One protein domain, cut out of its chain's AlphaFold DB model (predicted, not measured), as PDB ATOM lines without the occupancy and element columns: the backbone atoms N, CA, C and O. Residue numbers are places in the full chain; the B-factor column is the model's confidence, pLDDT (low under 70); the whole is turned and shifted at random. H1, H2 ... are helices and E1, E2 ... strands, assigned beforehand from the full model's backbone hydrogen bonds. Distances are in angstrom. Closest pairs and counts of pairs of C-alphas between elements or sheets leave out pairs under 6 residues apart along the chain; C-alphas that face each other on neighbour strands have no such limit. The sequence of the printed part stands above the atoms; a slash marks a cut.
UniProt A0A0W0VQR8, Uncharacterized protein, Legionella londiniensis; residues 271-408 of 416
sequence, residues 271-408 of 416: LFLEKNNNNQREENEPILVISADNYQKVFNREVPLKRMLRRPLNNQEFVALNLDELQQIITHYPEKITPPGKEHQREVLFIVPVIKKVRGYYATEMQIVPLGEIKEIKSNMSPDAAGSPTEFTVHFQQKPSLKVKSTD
ATOM      1  N   LEU A 271      50.852 -10.772  -4.362       94.38
ATOM      2  CA  LEU A 271      49.853 -10.289  -3.421       94.38
ATOM      3  C   LEU A 271      49.158 -11.419  -2.661       94.38
ATOM      4  O   LEU A 271      48.704 -12.401  -3.253       94.38
ATOM      5  N   PHE A 272      49.002 -11.246  -1.351       93.56
ATOM      6  CA  PHE A 272      48.234 -12.138  -0.486       93.56
ATOM      7  C   PHE A 272      47.291 -11.362   0.435       93.56
ATOM      8  O   PHE A 272      47.508 -10.185   0.723       93.56
ATOM      9  N   LEU A 273      46.231 -12.029   0.888       92.25
ATOM     10  CA  LEU A 273      45.331 -11.511   1.910       92.25
ATOM     11  C   LEU A 273      45.824 -11.875   3.300       92.25
ATOM     12  O   LEU A 273      45.843 -13.054   3.664       92.25
ATOM     13  N   GLU A 274      46.128 -10.848   4.079       88.81
ATOM     14  CA  GLU A 274      46.499 -10.995   5.475       88.81
ATOM     15  C   GLU A 274      45.264 -11.301   6.325       88.81
ATOM     16  O   GLU A 274      44.252 -10.596   6.261       88.81
ATOM     17  N   LYS A 275      45.349 -12.358   7.136       84.75
ATOM     18  CA  LYS A 275      44.269 -12.749   8.060       84.75
ATOM     19  C   LYS A 275      44.587 -12.456   9.519       84.75
ATOM     20  O   LYS A 275      43.669 -12.196  10.292       84.75
ATOM     21  N   ASN A 276      45.866 -12.501   9.886       81.75
ATOM     22  CA  ASN A 276      46.287 -12.560  11.287       81.75
ATOM     23  C   ASN A 276      46.939 -11.263  11.791       81.75
ATOM     24  O   ASN A 276      47.368 -11.214  12.941       81.75
ATOM     25  N   ASN A 277      47.002 -10.214  10.957       78.25
ATOM     26  CA  ASN A 277      47.570  -8.896  11.288       78.25
ATOM     27  C   ASN A 277      48.997  -8.949  11.875       78.25
ATOM     28  O   ASN A 277      49.382  -8.087  12.665       78.25
ATOM     29  N   ASN A 278      49.780  -9.970  11.522       76.50
ATOM     30  CA  ASN A 278      51.136 -10.193  12.032       76.50
ATOM     31  C   ASN A 278      52.227  -9.692  11.067       76.50
ATOM     32  O   ASN A 278      53.413  -9.859  11.348       76.50
ATOM     33  N   ASN A 279      51.845  -9.080   9.941       71.25
ATOM     34  CA  ASN A 279      52.726  -8.628   8.866       71.25
ATOM     35  C   ASN A 279      53.596  -9.744   8.258       71.25
ATOM     36  O   ASN A 279      54.602  -9.443   7.616       71.25
ATOM     37  N   GLN A 280      53.237 -11.016   8.446       72.12
ATOM     38  CA  GLN A 280      53.997 -12.159   7.952       72.12
ATOM     39  C   GLN A 280      53.103 -13.100   7.158       72.12
ATOM     40  O   GLN A 280      52.004 -13.441   7.573       72.12
ATOM     41  N   ARG A 281      53.613 -13.552   6.011       80.56
ATOM     42  CA  ARG A 281      52.872 -14.441   5.125       80.56
ATOM     43  C   ARG A 281      52.797 -15.857   5.695       80.56
ATOM     44  O   ARG A 281      53.824 -16.518   5.864       80.56
ATOM     45  N   GLU A 282      51.587 -16.378   5.856       83.62
ATOM     46  CA  GLU A 282      51.336 -17.768   6.259       83.62
ATOM     47  C   GLU A 282      50.957 -18.673   5.069       83.62
ATOM     48  O   GLU A 282      50.535 -18.219   4.004       83.62
ATOM     49  N   GLU A 283      51.134 -19.999   5.191       80.38
ATOM     50  CA  GLU A 283      50.906 -20.909   4.050       80.38
ATOM     51  C   GLU A 283      49.441 -20.993   3.600       80.38
ATOM     52  O   GLU A 283      49.192 -21.221   2.415       80.38
ATOM     53  N   ASN A 284      48.508 -20.744   4.517       83.69
ATOM     54  CA  ASN A 284      47.053 -20.753   4.342       83.69
ATOM     55  C   ASN A 284      46.455 -19.367   4.010       83.69
ATOM     56  O   ASN A 284      45.223 -19.225   3.949       83.69
ATOM     57  N   GLU A 285      47.292 -18.348   3.817       90.31
ATOM     58  CA  GLU A 285      46.834 -17.034   3.386       90.31
ATOM     59  C   GLU A 285      46.560 -17.025   1.876       90.31
ATOM     60  O   GLU A 285      47.393 -17.496   1.090       90.31
ATOM     61  N   PRO A 286      45.371 -16.556   1.447       93.69
ATOM     62  CA  PRO A 286      44.992 -16.587   0.043       93.69
ATOM     63  C   PRO A 286      45.864 -15.663  -0.795       93.69
ATOM     64  O   PRO A 286      45.983 -14.482  -0.484       93.69
ATOM     65  N   ILE A 287      46.401 -16.178  -1.897       95.00
ATOM     66  CA  ILE A 287      47.073 -15.364  -2.912       95.00
ATOM     67  C   ILE A 287      46.044 -14.855  -3.909       95.00
ATOM     68  O   ILE A 287      45.145 -15.602  -4.314       95.00
ATOM     69  N   LEU A 288      46.198 -13.595  -4.307       95.31
ATOM     70  CA  LEU A 288      45.407 -12.986  -5.365       95.31
ATOM     71  C   LEU A 288      45.930 -13.479  -6.708       95.31
ATOM     72  O   LEU A 288      47.109 -13.321  -7.029       95.31
ATOM     73  N   VAL A 289      45.050 -14.075  -7.499       96.00
ATOM     74  CA  VAL A 289      45.398 -14.633  -8.802       96.00
ATOM     75  C   VAL A 289      44.420 -14.184  -9.874       96.00
ATOM     76  O   VAL A 289      43.264 -13.877  -9.592       96.00
ATOM     77  N   ILE A 290      44.871 -14.243 -11.118       95.50
ATOM     78  CA  ILE A 290      44.037 -14.156 -12.318       95.50
ATOM     79  C   ILE A 290      44.305 -15.385 -13.192       95.50
ATOM     80  O   ILE A 290      45.378 -15.994 -13.106       95.50
ATOM     81  N   SER A 291      43.341 -15.792 -14.021       95.50
ATOM     82  CA  SER A 291      43.595 -16.859 -14.994       95.50
ATOM     83  C   SER A 291      44.649 -16.423 -16.017       95.50
ATOM     84  O   SER A 291      44.720 -15.251 -16.387       95.50
ATOM     85  N   ALA A 292      45.467 -17.359 -16.497       95.62
ATOM     86  CA  ALA A 292      46.532 -17.060 -17.457       95.62
ATOM     87  C   ALA A 292      45.991 -16.456 -18.766       95.62
ATOM     88  O   ALA A 292      46.596 -15.543 -19.321       95.62
ATOM     89  N   ASP A 293      44.824 -16.912 -19.227       93.25
ATOM     90  CA  ASP A 293      44.203 -16.392 -20.448       93.25
ATOM     91  C   ASP A 293      43.676 -14.962 -20.249       93.25
ATOM     92  O   ASP A 293      43.823 -14.115 -21.130       93.25
ATOM     93  N   ASN A 294      43.092 -14.657 -19.084       93.56
ATOM     94  CA  ASN A 294      42.646 -13.296 -18.780       93.56
ATOM     95  C   ASN A 294      43.826 -12.363 -18.522       93.56
ATOM     96  O   ASN A 294      43.779 -11.216 -18.951       93.56
ATOM     97  N   TYR A 295      44.904 -12.857 -17.912       95.62
ATOM     98  CA  TYR A 295      46.148 -12.111 -17.766       95.62
ATOM     99  C   TYR A 295      46.640 -11.586 -19.122       95.62
ATOM    100  O   TYR A 295      46.893 -10.392 -19.270       95.62
ATOM    101  N   GLN A 296      46.716 -12.453 -20.138       94.31
ATOM    102  CA  GLN A 296      47.154 -12.044 -21.476       94.31
ATOM    103  C   GLN A 296      46.209 -11.012 -22.099       94.31
ATOM    104  O   GLN A 296      46.677 -10.057 -22.710       94.31
ATOM    105  N   LYS A 297      44.893 -11.164 -21.911       92.06
ATOM    106  CA  LYS A 297      43.892 -10.213 -22.425       92.06
ATOM    107  C   LYS A 297      43.961  -8.845 -21.746       92.06
ATOM    108  O   LYS A 297      43.796  -7.837 -22.419       92.06
ATOM    109  N   VAL A 298      44.168  -8.814 -20.430       92.38
ATOM    110  CA  VAL A 298      44.189  -7.581 -19.626       92.38
ATOM    111  C   VAL A 298      45.487  -6.810 -19.836       92.38
ATOM    112  O   VAL A 298      45.464  -5.598 -20.018       92.38
ATOM    113  N   PHE A 299      46.621  -7.509 -19.816       93.94
ATOM    114  CA  PHE A 299      47.939  -6.875 -19.788       93.94
ATOM    115  C   PHE A 299      48.650  -6.865 -21.143       93.94
ATOM    116  O   PHE A 299      49.723  -6.274 -21.249       93.94
ATOM    117  N   ASN A 300      48.094  -7.541 -22.155       93.62
ATOM    118  CA  ASN A 300      48.675  -7.688 -23.493       93.62
ATOM    119  C   ASN A 300      50.166  -8.088 -23.466       93.62
ATOM    120  O   ASN A 300      50.992  -7.547 -24.200       93.62
ATOM    121  N   ARG A 301      50.526  -9.010 -22.565       93.81
ATOM    122  CA  ARG A 301      51.909  -9.458 -22.351       93.81
ATOM    123  C   ARG A 301      51.989 -10.942 -22.023       93.81
ATOM    124  O   ARG A 301      50.990 -11.573 -21.676       93.81
ATOM    125  N   GLU A 302      53.193 -11.495 -22.129       93.81
ATOM    126  CA  GLU A 302      53.449 -12.896 -21.803       93.81
ATOM    127  C   GLU A 302      53.176 -13.208 -20.330       93.81
ATOM    128  O   GLU A 302      53.383 -12.386 -19.434       93.81
ATOM    129  N   VAL A 303      52.726 -14.437 -20.083       95.38
ATOM    130  CA  VAL A 303      52.402 -14.899 -18.738       95.38
ATOM    131  C   VAL A 303      53.686 -15.128 -17.926       95.38
ATOM    132  O   VAL A 303      54.539 -15.925 -18.332       95.38
ATOM    133  N   PRO A 304      53.824 -14.516 -16.738       94.25
ATOM    134  CA  PRO A 304      55.016 -14.618 -15.911       94.25
ATOM    135  C   PRO A 304      55.034 -15.969 -15.193       94.25
ATOM    136  O   PRO A 304      54.545 -16.129 -14.074       94.25
ATOM    137  N   LEU A 305      55.644 -16.975 -15.824       93.44
ATOM    138  CA  LEU A 305      55.699 -18.344 -15.297       93.44
ATOM    139  C   LEU A 305      56.296 -18.453 -13.879       93.44
ATOM    140  O   LEU A 305      55.956 -19.381 -13.147       93.44
ATOM    141  N   LYS A 306      57.140 -17.501 -13.454       91.12
ATOM    142  CA  LYS A 306      57.682 -17.428 -12.082       91.12
ATOM    143  C   LYS A 306      56.600 -17.213 -11.011       91.12
ATOM    144  O   LYS A 306      56.798 -17.624  -9.872       91.12
ATOM    145  N   ARG A 307      55.458 -16.630 -11.385       94.31
ATOM    146  CA  ARG A 307      54.288 -16.389 -10.526       94.31
ATOM    147  C   ARG A 307      53.115 -17.321 -10.836       94.31
ATOM    148  O   ARG A 307      52.054 -17.204 -10.229       94.31
ATOM    149  N   MET A 308      53.281 -18.266 -11.761       95.56
ATOM    150  CA  MET A 308      52.241 -19.243 -12.078       95.56
ATOM    151  C   MET A 308      52.082 -20.263 -10.948       95.56
ATOM    152  O   MET A 308      53.068 -20.730 -10.368       95.56
ATOM    153  N   LEU A 309      50.842 -20.659 -10.659       94.62
ATOM    154  CA  LEU A 309      50.570 -21.754  -9.734       94.62
ATOM    155  C   LEU A 309      51.152 -23.067 -10.272       94.62
ATOM    156  O   LEU A 309      50.910 -23.460 -11.411       94.62
ATOM    157  N   ARG A 310      51.846 -23.831  -9.423       91.06
ATOM    158  CA  ARG A 310      52.408 -25.147  -9.801       91.06
ATOM    159  C   ARG A 310      51.344 -26.230 -10.017       91.06
ATOM    160  O   ARG A 310      51.675 -27.345 -10.436       91.06
ATOM    161  N   ARG A 311      50.086 -25.953  -9.672       90.31
ATOM    162  CA  ARG A 311      48.939 -26.855  -9.809       90.31
ATOM    163  C   ARG A 311      47.785 -26.060 -10.433       90.31
ATOM    164  O   ARG A 311      47.378 -25.073  -9.823       90.31
ATOM    165  N   PRO A 312      47.270 -26.471 -11.604       91.06
ATOM    166  CA  PRO A 312      46.096 -25.845 -12.188       91.06
ATOM    167  C   PRO A 312      44.856 -26.204 -11.366       91.06
ATOM    168  O   PRO A 312      44.840 -27.207 -10.644       91.06
ATOM    169  N   LEU A 313      43.809 -25.402 -11.513       90.12
ATOM    170  CA  LEU A 313      42.498 -25.642 -10.922       90.12
ATOM    171  C   LEU A 313      41.505 -25.869 -12.062       90.12
ATOM    172  O   LEU A 313      41.420 -25.039 -12.956       90.12
ATOM    173  N   ASN A 314      40.776 -26.991 -12.056       88.06
ATOM    174  CA  ASN A 314      39.830 -27.351 -13.126       88.06
ATOM    175  C   ASN A 314      40.447 -27.268 -14.540       88.06
ATOM    176  O   ASN A 314      39.820 -26.779 -15.472       88.06
ATOM    177  N   ASN A 315      41.699 -27.723 -14.684       87.38
ATOM    178  CA  ASN A 315      42.513 -27.630 -15.908       87.38
ATOM    179  C   ASN A 315      42.807 -26.200 -16.404       87.38
ATOM    180  O   ASN A 315      43.327 -26.042 -17.503       87.38
ATOM    181  N   GLN A 316      42.544 -25.178 -15.589       92.12
ATOM    182  CA  GLN A 316      42.870 -23.788 -15.879       92.12
ATOM    183  C   GLN A 316      44.114 -23.336 -15.103       92.12
ATOM    184  O   GLN A 316      44.329 -23.692 -13.938       92.12
ATOM    185  N   GLU A 317      44.951 -22.553 -15.776       95.12
ATOM    186  CA  GLU A 317      46.197 -21.999 -15.251       95.12
ATOM    187  C   GLU A 317      45.937 -20.643 -14.596       95.12
ATOM    188  O   GLU A 317      45.176 -19.826 -15.116       95.12
ATOM    189  N   PHE A 318      46.598 -20.389 -13.469       96.38
ATOM    190  CA  PHE A 318      46.452 -19.152 -12.705       96.38
ATOM    191  C   PHE A 318      47.814 -18.566 -12.371       96.38
ATOM    192  O   PHE A 318      48.790 -19.296 -12.173       96.38
ATOM    193  N   VAL A 319      47.865 -17.242 -12.302       96.75
ATOM    194  CA  VAL A 319      49.078 -16.461 -12.073       96.75
ATOM    195  C   VAL A 319      48.817 -15.509 -10.922       96.75
ATOM    196  O   VAL A 319      47.789 -14.836 -10.903       96.75
ATOM    197  N   ALA A 320      49.736 -15.485  -9.960       97.06
ATOM    198  CA  ALA A 320      49.681 -14.564  -8.836       97.06
ATOM    199  C   ALA A 320      49.925 -13.132  -9.308       97.06
ATOM    200  O   ALA A 320      50.882 -12.897 -10.042       97.06
ATOM    201  N   LEU A 321      49.070 -12.203  -8.886       96.06
ATOM    202  CA  LEU A 321      49.165 -10.788  -9.236       96.06
ATOM    203  C   LEU A 321      50.231 -10.077  -8.394       96.06
ATOM    204  O   LEU A 321      50.471 -10.474  -7.250       96.06
ATOM    205  N   ASN A 322      50.823  -9.021  -8.948       94.75
ATOM    206  CA  ASN A 322      51.677  -8.071  -8.229       94.75
ATOM    207  C   ASN A 322      50.962  -6.723  -7.981       94.75
ATOM    208  O   ASN A 322      49.792  -6.567  -8.344       94.75
ATOM    209  N   LEU A 323      51.639  -5.764  -7.329       91.94
ATOM    210  CA  LEU A 323      51.028  -4.479  -6.946       91.94
ATOM    211  C   LEU A 323      50.554  -3.677  -8.167       91.94
ATOM    212  O   LEU A 323      49.391  -3.268  -8.220       91.94
ATOM    213  N   ASP A 324      51.428  -3.500  -9.157       90.94
ATOM    214  CA  ASP A 324      51.135  -2.716 -10.362       90.94
ATOM    215  C   ASP A 324      49.989  -3.327 -11.181       90.94
ATOM    216  O   ASP A 324      49.106  -2.622 -11.670       90.94
ATOM    217  N   GLU A 325      49.962  -4.657 -11.298       94.00
ATOM    218  CA  GLU A 325      48.906  -5.390 -11.996       94.00
ATOM    219  C   GLU A 325      47.548  -5.219 -11.317       94.00
ATOM    220  O   GLU A 325      46.543  -4.995 -11.997       94.00
ATOM    221  N   LEU A 326      47.497  -5.302  -9.982       92.94
ATOM    222  CA  LEU A 326      46.254  -5.073  -9.248       92.94
ATOM    223  C   LEU A 326      45.782  -3.624  -9.414       92.94
ATOM    224  O   LEU A 326      44.603  -3.405  -9.698       92.94
ATOM    225  N   GLN A 327      46.689  -2.648  -9.306       90.81
ATOM    226  CA  GLN A 327      46.372  -1.234  -9.516       90.81
ATOM    227  C   GLN A 327      45.789  -0.988 -10.913       90.81
ATOM    228  O   GLN A 327      44.791  -0.276 -11.063       90.81
ATOM    229  N   GLN A 328      46.383  -1.597 -11.941       90.62
ATOM    230  CA  GLN A 328      45.913  -1.471 -13.315       90.62
ATOM    231  C   GLN A 328      44.517  -2.074 -13.498       90.62
ATOM    232  O   GLN A 328      43.684  -1.435 -14.145       90.62
ATOM    233  N   ILE A 329      44.239  -3.247 -12.909       90.75
ATOM    234  CA  ILE A 329      42.902  -3.865 -12.946       90.75
ATOM    235  C   ILE A 329      41.877  -2.962 -12.254       90.75
ATOM    236  O   ILE A 329      40.830  -2.705 -12.833       90.75
ATOM    237  N   ILE A 330      42.173  -2.444 -11.057       88.81
ATOM    238  CA  ILE A 330      41.256  -1.555 -10.322       88.81
ATOM    239  C   ILE A 330      40.937  -0.298 -11.136       88.81
ATOM    240  O   ILE A 330      39.787   0.129 -11.190       88.81
ATOM    241  N   THR A 331      41.952   0.286 -11.774       87.25
ATOM    242  CA  THR A 331      41.821   1.566 -12.481       87.25
ATOM    243  C   THR A 331      41.100   1.422 -13.822       87.25
ATOM    244  O   THR A 331      40.277   2.266 -14.165       87.25
ATOM    245  N   HIS A 332      41.407   0.375 -14.593       87.69
ATOM    246  CA  HIS A 332      40.957   0.255 -15.987       87.69
ATOM    247  C   HIS A 332      39.868  -0.796 -16.203       87.69
ATOM    248  O   HIS A 332      39.166  -0.728 -17.208       87.69
ATOM    249  N   TYR A 333      39.739  -1.763 -15.292       85.62
ATOM    250  CA  TYR A 333      38.820  -2.896 -15.420       85.62
ATOM    251  C   TYR A 333      38.114  -3.244 -14.090       85.62
ATOM    252  O   TYR A 333      38.147  -4.405 -13.656       85.62
ATOM    253  N   PRO A 334      37.499  -2.270 -13.389       81.50
ATOM    254  CA  PRO A 334      36.877  -2.499 -12.080       81.50
ATOM    255  C   PRO A 334      35.784  -3.584 -12.111       81.50
ATOM    256  O   PRO A 334      35.589  -4.310 -11.131       81.50
ATOM    257  N   GLU A 335      35.120  -3.774 -13.252       80.00
ATOM    258  CA  GLU A 335      34.118  -4.817 -13.478       80.00
ATOM    259  C   GLU A 335      34.677  -6.245 -13.372       80.00
ATOM    260  O   GLU A 335      33.926  -7.178 -13.087       80.00
ATOM    261  N   LYS A 336      35.991  -6.440 -13.548       77.50
ATOM    262  CA  LYS A 336      36.652  -7.751 -13.396       77.50
ATOM    263  C   LYS A 336      36.825  -8.173 -11.935       77.50
ATOM    264  O   LYS A 336      37.000  -9.365 -11.660       77.50
ATOM    265  N   ILE A 337      36.781  -7.212 -11.008       76.31
ATOM    266  CA  ILE A 337      36.873  -7.427  -9.555       76.31
ATOM    267  C   ILE A 337      35.478  -7.619  -8.962       76.31
ATOM    268  O   ILE A 337      35.263  -8.554  -8.187       76.31
ATOM    269  N   THR A 338      34.532  -6.769  -9.363       71.56
ATOM    270  CA  THR A 338      33.150  -6.780  -8.869       71.56
ATOM    271  C   THR A 338      32.168  -6.765 -10.048       71.56
ATOM    272  O   THR A 338      31.601  -5.722 -10.373       71.56
ATOM    273  N   PRO A 339      31.957  -7.905 -10.730       64.81
ATOM    274  CA  PRO A 339      31.025  -7.987 -11.847       64.81
ATOM    275  C   PRO A 339      29.578  -7.787 -11.351       64.81
ATOM    276  O   PRO A 339      29.119  -8.564 -10.503       64.81
ATOM    277  N   PRO A 340      28.826  -6.798 -11.875       60.72
ATOM    278  CA  PRO A 340      27.473  -6.493 -11.408       60.72
ATOM    279  C   PRO A 340      26.542  -7.708 -11.525       60.72
ATOM    280  O   PRO A 340      26.335  -8.238 -12.618       60.72
ATOM    281  N   GLY A 341      25.997  -8.177 -10.398       62.59
ATOM    282  CA  GLY A 341      25.051  -9.302 -10.350       62.59
ATOM    283  C   GLY A 341      25.613 -10.662 -10.797       62.59
ATOM    284  O   GLY A 341      24.843 -11.603 -10.984       62.59
ATOM    285  N   LYS A 342      26.934 -10.792 -10.999       63.53
ATOM    286  CA  LYS A 342      27.586 -12.007 -11.525       63.53
ATOM    287  C   LYS A 342      28.863 -12.358 -10.766       63.53
ATOM    288  O   LYS A 342      29.887 -12.664 -11.364       63.53
ATOM    289  N   GLU A 343      28.805 -12.379  -9.440       60.12
ATOM    290  CA  GLU A 343      29.980 -12.596  -8.579       60.12
ATOM    291  C   GLU A 343      30.781 -13.879  -8.848       60.12
ATOM    292  O   GLU A 343      31.973 -13.963  -8.540       60.12
ATOM    293  N   HIS A 344      30.125 -14.886  -9.421       59.84
ATOM    294  CA  HIS A 344      30.722 -16.160  -9.820       59.84
ATOM    295  C   HIS A 344      31.593 -16.042 -11.087       59.84
ATOM    296  O   HIS A 344      32.293 -16.988 -11.432       59.84
ATOM    297  N   GLN A 345      31.553 -14.897 -11.779       65.50
ATOM    298  CA  GLN A 345      32.325 -14.590 -12.989       65.50
ATOM    299  C   GLN A 345      33.512 -13.654 -12.712       65.50
ATOM    300  O   GLN A 345      34.094 -13.112 -13.647       65.50
ATOM    301  N   ARG A 346      33.874 -13.455 -11.437       76.94
ATOM    302  CA  ARG A 346      35.059 -12.679 -11.048       76.94
ATOM    303  C   ARG A 346      36.320 -13.253 -11.678       76.94
ATOM    304  O   ARG A 346      36.550 -14.461 -11.628       76.94
ATOM    305  N   GLU A 347      37.151 -12.374 -12.228       83.81
ATOM    306  CA  GLU A 347      38.416 -12.783 -12.838       83.81
ATOM    307  C   GLU A 347      39.568 -12.804 -11.826       83.81
ATOM    308  O   GLU A 347      40.481 -13.620 -11.965       83.81
ATOM    309  N   VAL A 348      39.507 -11.944 -10.799       90.38
ATOM    310  CA  VAL A 348      40.442 -11.963  -9.666       90.38
ATOM    311  C   VAL A 348      39.921 -12.922  -8.600       90.38
ATOM    312  O   VAL A 348      38.834 -12.738  -8.049       90.38
ATOM    313  N   LEU A 349      40.709 -13.953  -8.308       92.12
ATOM    314  CA  LEU A 349      40.379 -15.009  -7.357       92.12
ATOM    315  C   LEU A 349      41.383 -15.050  -6.207       92.12
ATOM    316  O   LEU A 349      42.504 -14.559  -6.307       92.12
ATOM    317  N   PHE A 350      40.980 -15.708  -5.125       93.38
ATOM    318  CA  PHE A 350      41.785 -15.892  -3.923       93.38
ATOM    319  C   PHE A 350      42.024 -17.379  -3.732       93.38
ATOM    320  O   PHE A 350      41.068 -18.128  -3.534       93.38
ATOM    321  N   ILE A 351      43.275 -17.825  -3.824       94.31
ATOM    322  CA  ILE A 351      43.606 -19.254  -3.831       94.31
ATOM    323  C   ILE A 351      44.555 -19.608  -2.690       94.31
ATOM    324  O   ILE A 351      45.531 -18.907  -2.436       94.31
ATOM    325  N   VAL A 352      44.277 -20.737  -2.034       94.00
ATOM    326  CA  VAL A 352      45.145 -21.357  -1.021       94.00
ATOM    327  C   VAL A 352      45.526 -22.784  -1.422       94.00
ATOM    328  O   VAL A 352      44.738 -23.471  -2.084       94.00
ATOM    329  N   PRO A 353      46.706 -23.271  -1.002       92.31
ATOM    330  CA  PRO A 353      47.031 -24.684  -1.077       92.31
ATOM    331  C   PRO A 353      46.285 -25.445   0.027       92.31
ATOM    332  O   PRO A 353      46.280 -25.046   1.189       92.31
ATOM    333  N   VAL A 354      45.709 -26.592  -0.311       91.44
ATOM    334  CA  VAL A 354      45.127 -27.528   0.655       91.44
ATOM    335  C   VAL A 354      45.747 -28.903   0.487       91.44
ATOM    336  O   VAL A 354      46.047 -29.345  -0.622       91.44
ATOM    337  N   ILE A 355      45.969 -29.588   1.604       88.75
ATOM    338  CA  ILE A 355      46.488 -30.953   1.604       88.75
ATOM    339  C   ILE A 355      45.297 -31.910   1.604       88.75
ATOM    340  O   ILE A 355      44.481 -31.885   2.522       88.75
ATOM    341  N   LYS A 356      45.216 -32.784   0.599       87.94
ATOM    342  CA  LYS A 356      44.211 -33.851   0.527       87.94
ATOM    343  C   LYS A 356      44.864 -35.221   0.445       87.94
ATOM    344  O   LYS A 356      45.931 -35.386  -0.149       87.94
ATOM    345  N   LYS A 357      44.210 -36.220   1.039       86.56
ATOM    346  CA  LYS A 357      44.627 -37.620   0.933       86.56
ATOM    347  C   LYS A 357      44.101 -38.196  -0.380       86.56
ATOM    348  O   LYS A 357      42.897 -38.317  -0.570       86.56
ATOM    349  N   VAL A 358      45.009 -38.574  -1.272       81.12
ATOM    350  CA  VAL A 358      44.719 -39.165  -2.579       81.12
ATOM    351  C   VAL A 358      45.440 -40.505  -2.658       81.12
ATOM    352  O   VAL A 358      46.667 -40.558  -2.607       81.12
ATOM    353  N   ARG A 359      44.678 -41.601  -2.767       79.44
ATOM    354  CA  ARG A 359      45.211 -42.972  -2.926       79.44
ATOM    355  C   ARG A 359      46.272 -43.351  -1.876       79.44
ATOM    356  O   ARG A 359      47.283 -43.955  -2.206       79.44
ATOM    357  N   GLY A 360      46.057 -42.957  -0.619       79.56
ATOM    358  CA  GLY A 360      46.972 -43.262   0.489       79.56
ATOM    359  C   GLY A 360      48.098 -42.248   0.719       79.56
ATOM    360  O   GLY A 360      48.768 -42.346   1.741       79.56
ATOM    361  N   TYR A 361      48.256 -41.237  -0.142       76.31
ATOM    362  CA  TYR A 361      49.309 -40.218  -0.033       76.31
ATOM    363  C   TYR A 361      48.735 -38.806   0.095       76.31
ATOM    364  O   TYR A 361      47.617 -38.537  -0.336       76.31
ATOM    365  N   TYR A 362      49.511 -37.884   0.661       82.25
ATOM    366  CA  TYR A 362      49.136 -36.474   0.763       82.25
ATOM    367  C   TYR A 362      49.554 -35.706  -0.495       82.25
ATOM    368  O   TYR A 362      50.733 -35.666  -0.858       82.25
ATOM    369  N   ALA A 363      48.583 -35.081  -1.157       81.62
ATOM    370  CA  ALA A 363      48.779 -34.240  -2.326       81.62
ATOM    371  C   ALA A 363      48.311 -32.809  -2.040       81.62
ATOM    372  O   ALA A 363      47.319 -32.597  -1.347       81.62
ATOM    373  N   THR A 364      49.021 -31.827  -2.595       85.75
ATOM    374  CA  THR A 364      48.586 -30.427  -2.575       85.75
ATOM    375  C   THR A 364      47.637 -30.165  -3.741       85.75
ATOM    376  O   THR A 364      48.003 -30.376  -4.905       85.75
ATOM    377  N   GLU A 365      46.449 -29.672  -3.429       89.06
ATOM    378  CA  GLU A 365      45.475 -29.135  -4.375       89.06
ATOM    379  C   GLU A 365      45.307 -27.635  -4.145       89.06
ATOM    380  O   GLU A 365      45.591 -27.136  -3.059       89.06
ATOM    381  N   MET A 366      44.877 -26.915  -5.176       92.75
ATOM    382  CA  MET A 366      44.516 -25.506  -5.049       92.75
ATOM    383  C   MET A 366      43.027 -25.407  -4.758       92.75
ATOM    384  O   MET A 366      42.238 -26.176  -5.305       92.75
ATOM    385  N   GLN A 367      42.646 -24.467  -3.904       93.56
ATOM    386  CA  GLN A 367      41.253 -24.221  -3.571       93.56
ATOM    387  C   GLN A 367      40.966 -22.723  -3.606       93.56
ATOM    388  O   GLN A 367      41.693 -21.934  -3.003       93.56
ATOM    389  N   ILE A 368      39.883 -22.351  -4.293       92.25
ATOM    390  CA  ILE A 368      39.338 -20.993  -4.234       92.25
ATOM    391  C   ILE A 368      38.764 -20.773  -2.837       92.25
ATOM    392  O   ILE A 368      37.999 -21.595  -2.328       92.25
ATOM    393  N   VAL A 369      39.120 -19.648  -2.229       90.94
ATOM    394  CA  VAL A 369      38.578 -19.203  -0.952       90.94
ATOM    395  C   VAL A 369      37.339 -18.347  -1.222       90.94
ATOM    396  O   VAL A 369      37.471 -17.254  -1.777       90.94
ATOM    397  N   PRO A 370      36.130 -18.801  -0.842       85.75
ATOM    398  CA  PRO A 370      34.914 -18.020  -1.016       85.75
ATOM    399  C   PRO A 370      34.877 -16.898   0.025       85.75
ATOM    400  O   PRO A 370      34.427 -17.068   1.161       85.75
ATOM    401  N   LEU A 371      35.370 -15.722  -0.353       82.25
ATOM    402  CA  LEU A 371      35.379 -14.564   0.539       82.25
ATOM    403  C   LEU A 371      34.028 -13.838   0.594       82.25
ATOM    404  O   LEU A 371      33.813 -13.061   1.515       82.25
ATOM    405  N   GLY A 372      33.071 -14.189  -0.266       80.19
ATOM    406  CA  GLY A 372      31.767 -13.524  -0.375       80.19
ATOM    407  C   GLY A 372      31.794 -12.357  -1.363       80.19
ATOM    408  O   GLY A 372      32.704 -12.275  -2.200       80.19
ATOM    409  N   GLU A 373      30.793 -11.486  -1.257       81.88
ATOM    410  CA  GLU A 373      30.587 -10.336  -2.141       81.88
ATOM    411  C   GLU A 373      31.635  -9.244  -1.864       81.88
ATOM    412  O   GLU A 373      31.691  -8.691  -0.758       81.88
ATOM    413  N   ILE A 374      32.491  -8.943  -2.849       85.00
ATOM    414  CA  ILE A 374      33.468  -7.844  -2.751       85.00
ATOM    415  C   ILE A 374      32.758  -6.563  -3.158       85.00
ATOM    416  O   ILE A 374      32.251  -6.464  -4.266       85.00
ATOM    417  N   LYS A 375      32.741  -5.574  -2.268       84.75
ATOM    418  CA  LYS A 375      32.209  -4.245  -2.565       84.75
ATOM    419  C   LYS A 375      33.186  -3.471  -3.449       84.75
ATOM    420  O   LYS A 375      32.802  -2.974  -4.498       84.75
ATOM    421  N   GLU A 376      34.443  -3.385  -3.023       86.31
ATOM    422  CA  GLU A 376      35.507  -2.650  -3.713       86.31
ATOM    423  C   GLU A 376      36.888  -3.074  -3.186       86.31
ATOM    424  O   GLU A 376      37.004  -3.605  -2.078       86.31
ATOM    425  N   ILE A 377      37.938  -2.807  -3.964       88.56
ATOM    426  CA  ILE A 377      39.331  -2.865  -3.504       88.56
ATOM    427  C   ILE A 377      39.887  -1.446  -3.583       88.56
ATOM    428  O   ILE A 377      39.893  -0.849  -4.657       88.56
ATOM    429  N   LYS A 378      40.331  -0.904  -2.447       87.44
ATOM    430  CA  LYS A 378      40.852   0.463  -2.341       87.44
ATOM    431  C   LYS A 378      42.348   0.454  -2.092       87.44
ATOM    432  O   LYS A 378      42.830  -0.338  -1.286       87.44
ATOM    433  N   SER A 379      43.071   1.343  -2.765       84.75
ATOM    434  CA  SER A 379      44.454   1.644  -2.416       84.75
ATOM    435  C   SER A 379      44.490   2.515  -1.160       84.75
ATOM    436  O   SER A 379      43.755   3.497  -1.045       84.75
ATOM    437  N   ASN A 380      45.363   2.174  -0.215       70.88
ATOM    438  CA  ASN A 380      45.655   3.028   0.930       70.88
ATOM    439  C   ASN A 380      46.774   4.000   0.510       70.88
ATOM    440  O   ASN A 380      47.943   3.774   0.813       70.88
ATOM    441  N   MET A 381      46.448   5.048  -0.253       61.66
ATOM    442  CA  MET A 381      47.406   6.128  -0.536       61.66
ATOM    443  C   MET A 381      47.311   7.204   0.548       61.66
ATOM    444  O   MET A 381      46.218   7.667   0.870       61.66
ATOM    445  N   SER A 382      48.457   7.631   1.085       48.38
ATOM    446  CA  SER A 382      48.525   8.927   1.765       48.38
ATOM    447  C   SER A 382      48.446  10.023   0.690       48.38
ATOM    448  O   SER A 382      49.170   9.896  -0.302       48.38
ATOM    449  N   PRO A 383      47.614  11.072   0.842       46.94
ATOM    450  CA  PRO A 383      47.396  12.096  -0.190       46.94
ATOM    451  C   PRO A 383      48.669  12.790  -0.711       46.94
ATOM    452  O   PRO A 383      48.654  13.309  -1.823       46.94
ATOM    453  N   ASP A 384      49.767  12.756   0.052       47.09
ATOM    454  CA  ASP A 384      51.008  13.490  -0.238       47.09
ATOM    455  C   ASP A 384      52.141  12.641  -0.855       47.09
ATOM    456  O   ASP A 384      53.236  13.147  -1.099       47.09
ATOM    457  N   ALA A 385      51.927  11.345  -1.114       49.62
ATOM    458  CA  ALA A 385      52.965  10.473  -1.667       49.62
ATOM    459  C   ALA A 385      52.798  10.290  -3.185       49.62
ATOM    460  O   ALA A 385      51.944   9.532  -3.640       49.62
ATOM    461  N   ALA A 386      53.662  10.935  -3.974       46.16
ATOM    462  CA  ALA A 386      53.790  10.756  -5.425       46.16
ATOM    463  C   ALA A 386      54.421   9.392  -5.811       46.16
ATOM    464  O   ALA A 386      55.353   9.333  -6.612       46.16
ATOM    465  N   GLY A 387      53.959   8.298  -5.202       52.38
ATOM    466  CA  GLY A 387      54.473   6.940  -5.401       52.38
ATOM    467  C   GLY A 387      53.362   5.907  -5.589       52.38
ATOM    468  O   GLY A 387      52.202   6.168  -5.275       52.38
ATOM    469  N   SER A 388      53.714   4.729  -6.113       53.78
ATOM    470  CA  SER A 388      52.793   3.594  -6.259       53.78
ATOM    471  C   SER A 388      52.177   3.194  -4.908       53.78
ATOM    472  O   SER A 388      52.869   3.243  -3.885       53.78
ATOM    473  N   PRO A 389      50.895   2.785  -4.867       60.38
ATOM    474  CA  PRO A 389      50.249   2.357  -3.630       60.38
ATOM    475  C   PRO A 389      50.987   1.170  -3.002       60.38
ATOM    476  O   PRO A 389      51.299   0.188  -3.673       60.38
ATOM    477  N   THR A 390      51.256   1.265  -1.700       66.44
ATOM    478  CA  THR A 390      52.024   0.257  -0.948       66.44
ATOM    479  C   THR A 390      51.146  -0.808  -0.295       66.44
ATOM    480  O   THR A 390      51.641  -1.870   0.075       66.44
ATOM    481  N   GLU A 391      49.843  -0.552  -0.154       78.62
ATOM    482  CA  GLU A 391      48.885  -1.456   0.482       78.62
ATOM    483  C   GLU A 391      47.493  -1.277  -0.148       78.62
ATOM    484  O   GLU A 391      47.089  -0.161  -0.494       78.62
ATOM    485  N   PHE A 392      46.741  -2.374  -0.269       90.19
ATOM    486  CA  PHE A 392      45.330  -2.342  -0.657       90.19
ATOM    487  C   PHE A 392      44.453  -2.927   0.445       90.19
ATOM    488  O   PHE A 392      44.881  -3.788   1.209       90.19
ATOM    489  N   THR A 393      43.193  -2.508   0.484       91.69
ATOM    490  CA  THR A 393      42.173  -3.067   1.372       91.69
ATOM    491  C   THR A 393      41.021  -3.612   0.537       91.69
ATOM    492  O   THR A 393      40.439  -2.895  -0.278       91.69
ATOM    493  N   VAL A 394      40.673  -4.885   0.739       91.19
ATOM    494  CA  VAL A 394      39.470  -5.494   0.160       91.19
ATOM    495  C   VAL A 394      38.304  -5.253   1.108       91.19
ATOM    496  O   VAL A 394      38.296  -5.752   2.236       91.19
ATOM    497  N   HIS A 395      37.309  -4.507   0.640       90.62
ATOM    498  CA  HIS A 395      36.071  -4.261   1.364       90.62
ATOM    499  C   HIS A 395      34.994  -5.229   0.876       90.62
ATOM    500  O   HIS A 395      34.712  -5.316  -0.318       90.62
ATOM    501  N   PHE A 396      34.364  -5.947   1.802       89.06
ATOM    502  CA  PHE A 396      33.273  -6.876   1.509       89.06
ATOM    503  C   PHE A 396      31.929  -6.257   1.896       89.06
ATOM    504  O   PHE A 396      31.879  -5.382   2.758       89.06
ATOM    505  N   GLN A 397      30.832  -6.718   1.293       85.50
ATOM    506  CA  GLN A 397      29.503  -6.199   1.641       85.50
ATOM    507  C   GLN A 397      29.057  -6.603   3.055       85.50
ATOM    508  O   GLN A 397      28.502  -5.791   3.787       85.50
ATOM    509  N   GLN A 398      29.295  -7.863   3.431       85.94
ATOM    510  CA  GLN A 398      28.760  -8.468   4.662       85.94
ATOM    511  C   GLN A 398      29.858  -9.018   5.589       85.94
ATOM    512  O   GLN A 398      29.569  -9.772   6.518       85.94
ATOM    513  N   LYS A 399      31.132  -8.697   5.329       86.19
ATOM    514  CA  LYS A 399      32.278  -9.195   6.107       86.19
ATOM    515  C   LYS A 399      33.277  -8.080   6.433       86.19
ATOM    516  O   LYS A 399      33.330  -7.090   5.700       86.19
ATOM    517  N   PRO A 400      34.091  -8.242   7.494       89.31
ATOM    518  CA  PRO A 400      35.181  -7.319   7.797       89.31
ATOM    519  C   PRO A 400      36.143  -7.178   6.621       89.31
ATOM    520  O   PRO A 400      36.401  -8.144   5.903       89.31
ATOM    521  N   SER A 401      36.679  -5.973   6.443       90.88
ATOM    522  CA  SER A 401      37.668  -5.700   5.399       90.88
ATOM    523  C   SER A 401      38.991  -6.404   5.704       90.88
ATOM    524  O   SER A 401      39.359  -6.549   6.868       90.88
ATOM    525  N   LEU A 402      39.699  -6.834   4.661       91.44
ATOM    526  CA  LEU A 402      40.987  -7.523   4.778       91.44
ATOM    527  C   LEU A 402      42.073  -6.758   4.026       91.44
ATOM    528  O   LEU A 402      41.816  -6.186   2.965       91.44
ATOM    529  N   LYS A 403      43.292  -6.778   4.565       91.75
ATOM    530  CA  LYS A 403      44.459  -6.135   3.958       91.75
ATOM    531  C   LYS A 403      45.080  -7.032   2.893       91.75
ATOM    532  O   LYS A 403      45.197  -8.244   3.078       91.75
ATOM    533  N   VAL A 404      45.502  -6.423   1.794       92.38
ATOM    534  CA  VAL A 404      46.330  -7.042   0.761       92.38
ATOM    535  C   VAL A 404      47.763  -6.592   0.985       92.38
ATOM    536  O   VAL A 404      48.046  -5.393   1.004       92.38
ATOM    537  N   LYS A 405      48.669  -7.556   1.110       90.88
ATOM    538  CA  LYS A 405      50.100  -7.320   1.286       90.88
ATOM    539  C   LYS A 405      50.900  -7.961   0.176       90.88
ATOM    540  O   LYS A 405      50.438  -8.909  -0.458       90.88
ATOM    541  N   SER A 406      52.101  -7.440  -0.043       90.81
ATOM    542  CA  SER A 406      53.055  -8.007  -0.981       90.81
ATOM    543  C   SER A 406      54.123  -8.831  -0.265       90.81
ATOM    544  O   SER A 406      54.460  -8.600   0.896       90.81
ATOM    545  N   THR A 407      54.649  -9.835  -0.956       89.56
ATOM    546  CA  THR A 407      55.846 -10.562  -0.532       89.56
ATOM    547  C   THR A 407      56.616 -11.047  -1.752       89.56
ATOM    548  O   THR A 407      56.022 -11.498  -2.727       89.56
ATOM    549  N   ASP A 408      57.939 -10.978  -1.691       88.69
ATOM    550  CA  ASP A 408      58.885 -11.547  -2.659       88.69
ATOM    551  C   ASP A 408      59.488 -12.879  -2.160       88.69
ATOM    552  O   ASP A 408      60.345 -13.503  -2.806       88.69
TER     553      ASP A 408
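This is residues 271 to 408 of the 416 residues of an uncharacterized protein of Legionella londiniensis (UniProt A0A0W0VQR8). Two small four-stranded sheets, both twisted, lie partly face to face with their strands crossed nearly at right angles, and from one of them the long hairpin of E4 and E5 reaches out to one end of the domain. H2 covers part of the other sheet, while H1 packs at the end of E2 and beside E3, and the loop of residues 380 to 391 reaches to the opposite end of the long axis. The printed part has 138 residues with two named helices and eight named strands, in the order E1 E2 H1 E3 H2 E4 E5 E6 E7 E8; the sheets run E3 E2 E4 E5 and E1 E8 E7 E6, both all antiparallel. The class is mixed, helices and strands, with under half of the residues in named elements. The whole is compact by its radius of gyration of the C-alphas, 15.4 A, yet elongated in outline, with spans of 56 by 36 by 33 A.

In the first sheet, E3 holds residues 318 to 320 and E2 residues 287 to 291. E4, residues 348 to 358, is the longest strand at 28.4 A and runs from C-alpha 348 at (40.442, -11.963, -9.666) to C-alpha 358 at (44.719, -39.165, -2.579). E5, residues 361 to 368, is 22.1 A long. In the second sheet, E1 holds residues 271 to 274 and begins at C-alpha 271 at (49.853, -10.289, -3.421). E8 holds residues 402 to 407, 16.1 A long, and ends at C-alpha 407 at (55.846, -10.562, -0.532). E7 holds residues 392 to 396 and E6 residues 374 to 379, 14.5 A long. H1 is residues 292 to 299, 10.5 A long, and H2 is residues 323 to 332, 14.3 A long.

The sheet E3 E2 E4 E5 is strongly twisted and curled like part of a barrel. E4 bends by 59 degrees at residue 355, and its pairing is staggered: residues 348 to 351 pair with E2, residues 351 to 358 with E5. Within hydrogen-bond range are N 289 and O 349, 2.9 A, between E2 and E4, N 319 and O 290, 2.9 A, between E3 and E2, and N 354 and O 365, 2.8 A, in the hairpin E4 and E5. E3, H2 and E4 form a split strand-helix-strand unit, two strands of one sheet joined through a helix, with E2 between them in the sheet, and its crossover is right-handed. H1 is on this sheet, over E2 at a height of 7.6 A, and stands up from it at 58 degrees; its closest C-alphas with E3 are those of Ala 292 and Phe 318, 5.2 A apart. The two sheets form a sandwich, two sheets face to face, with their strands at 88 degrees and the facing parts 10.5 A centre to centre. The closest C-alphas of E1 and E2 are those of Phe 272 and Ile 287, 4.2 A apart. E6, E7 and E8 form a meander, each strand the antiparallel neighbour of the one before; N 393 and O 378 are 2.8 A apart, N 404 and O 392 also 2.8 A, and between E1 and E8, N 272 and O 405 are 2.9 A apart. H2 is on this sheet at a height of 9.6 A, over E8 and E6, slantwise to the strands at 55 degrees to E6 on the local plane; it only grazes the other sheet with residues 326 to 329. In H1 and H2 every O i to N i+4 pair is within hydrogen-bond range.

The C-alphas of Gly 360 and Asp 384, the two farthest apart, are 56.9 A apart. The printed part has no cut. The long links are E1 to E2, H1 to E3, H2 to E4 and E6 to E7. Mean pLDDT of the printed part is 84.7, and residues 339 to 345 and 381 to 390 are under 70.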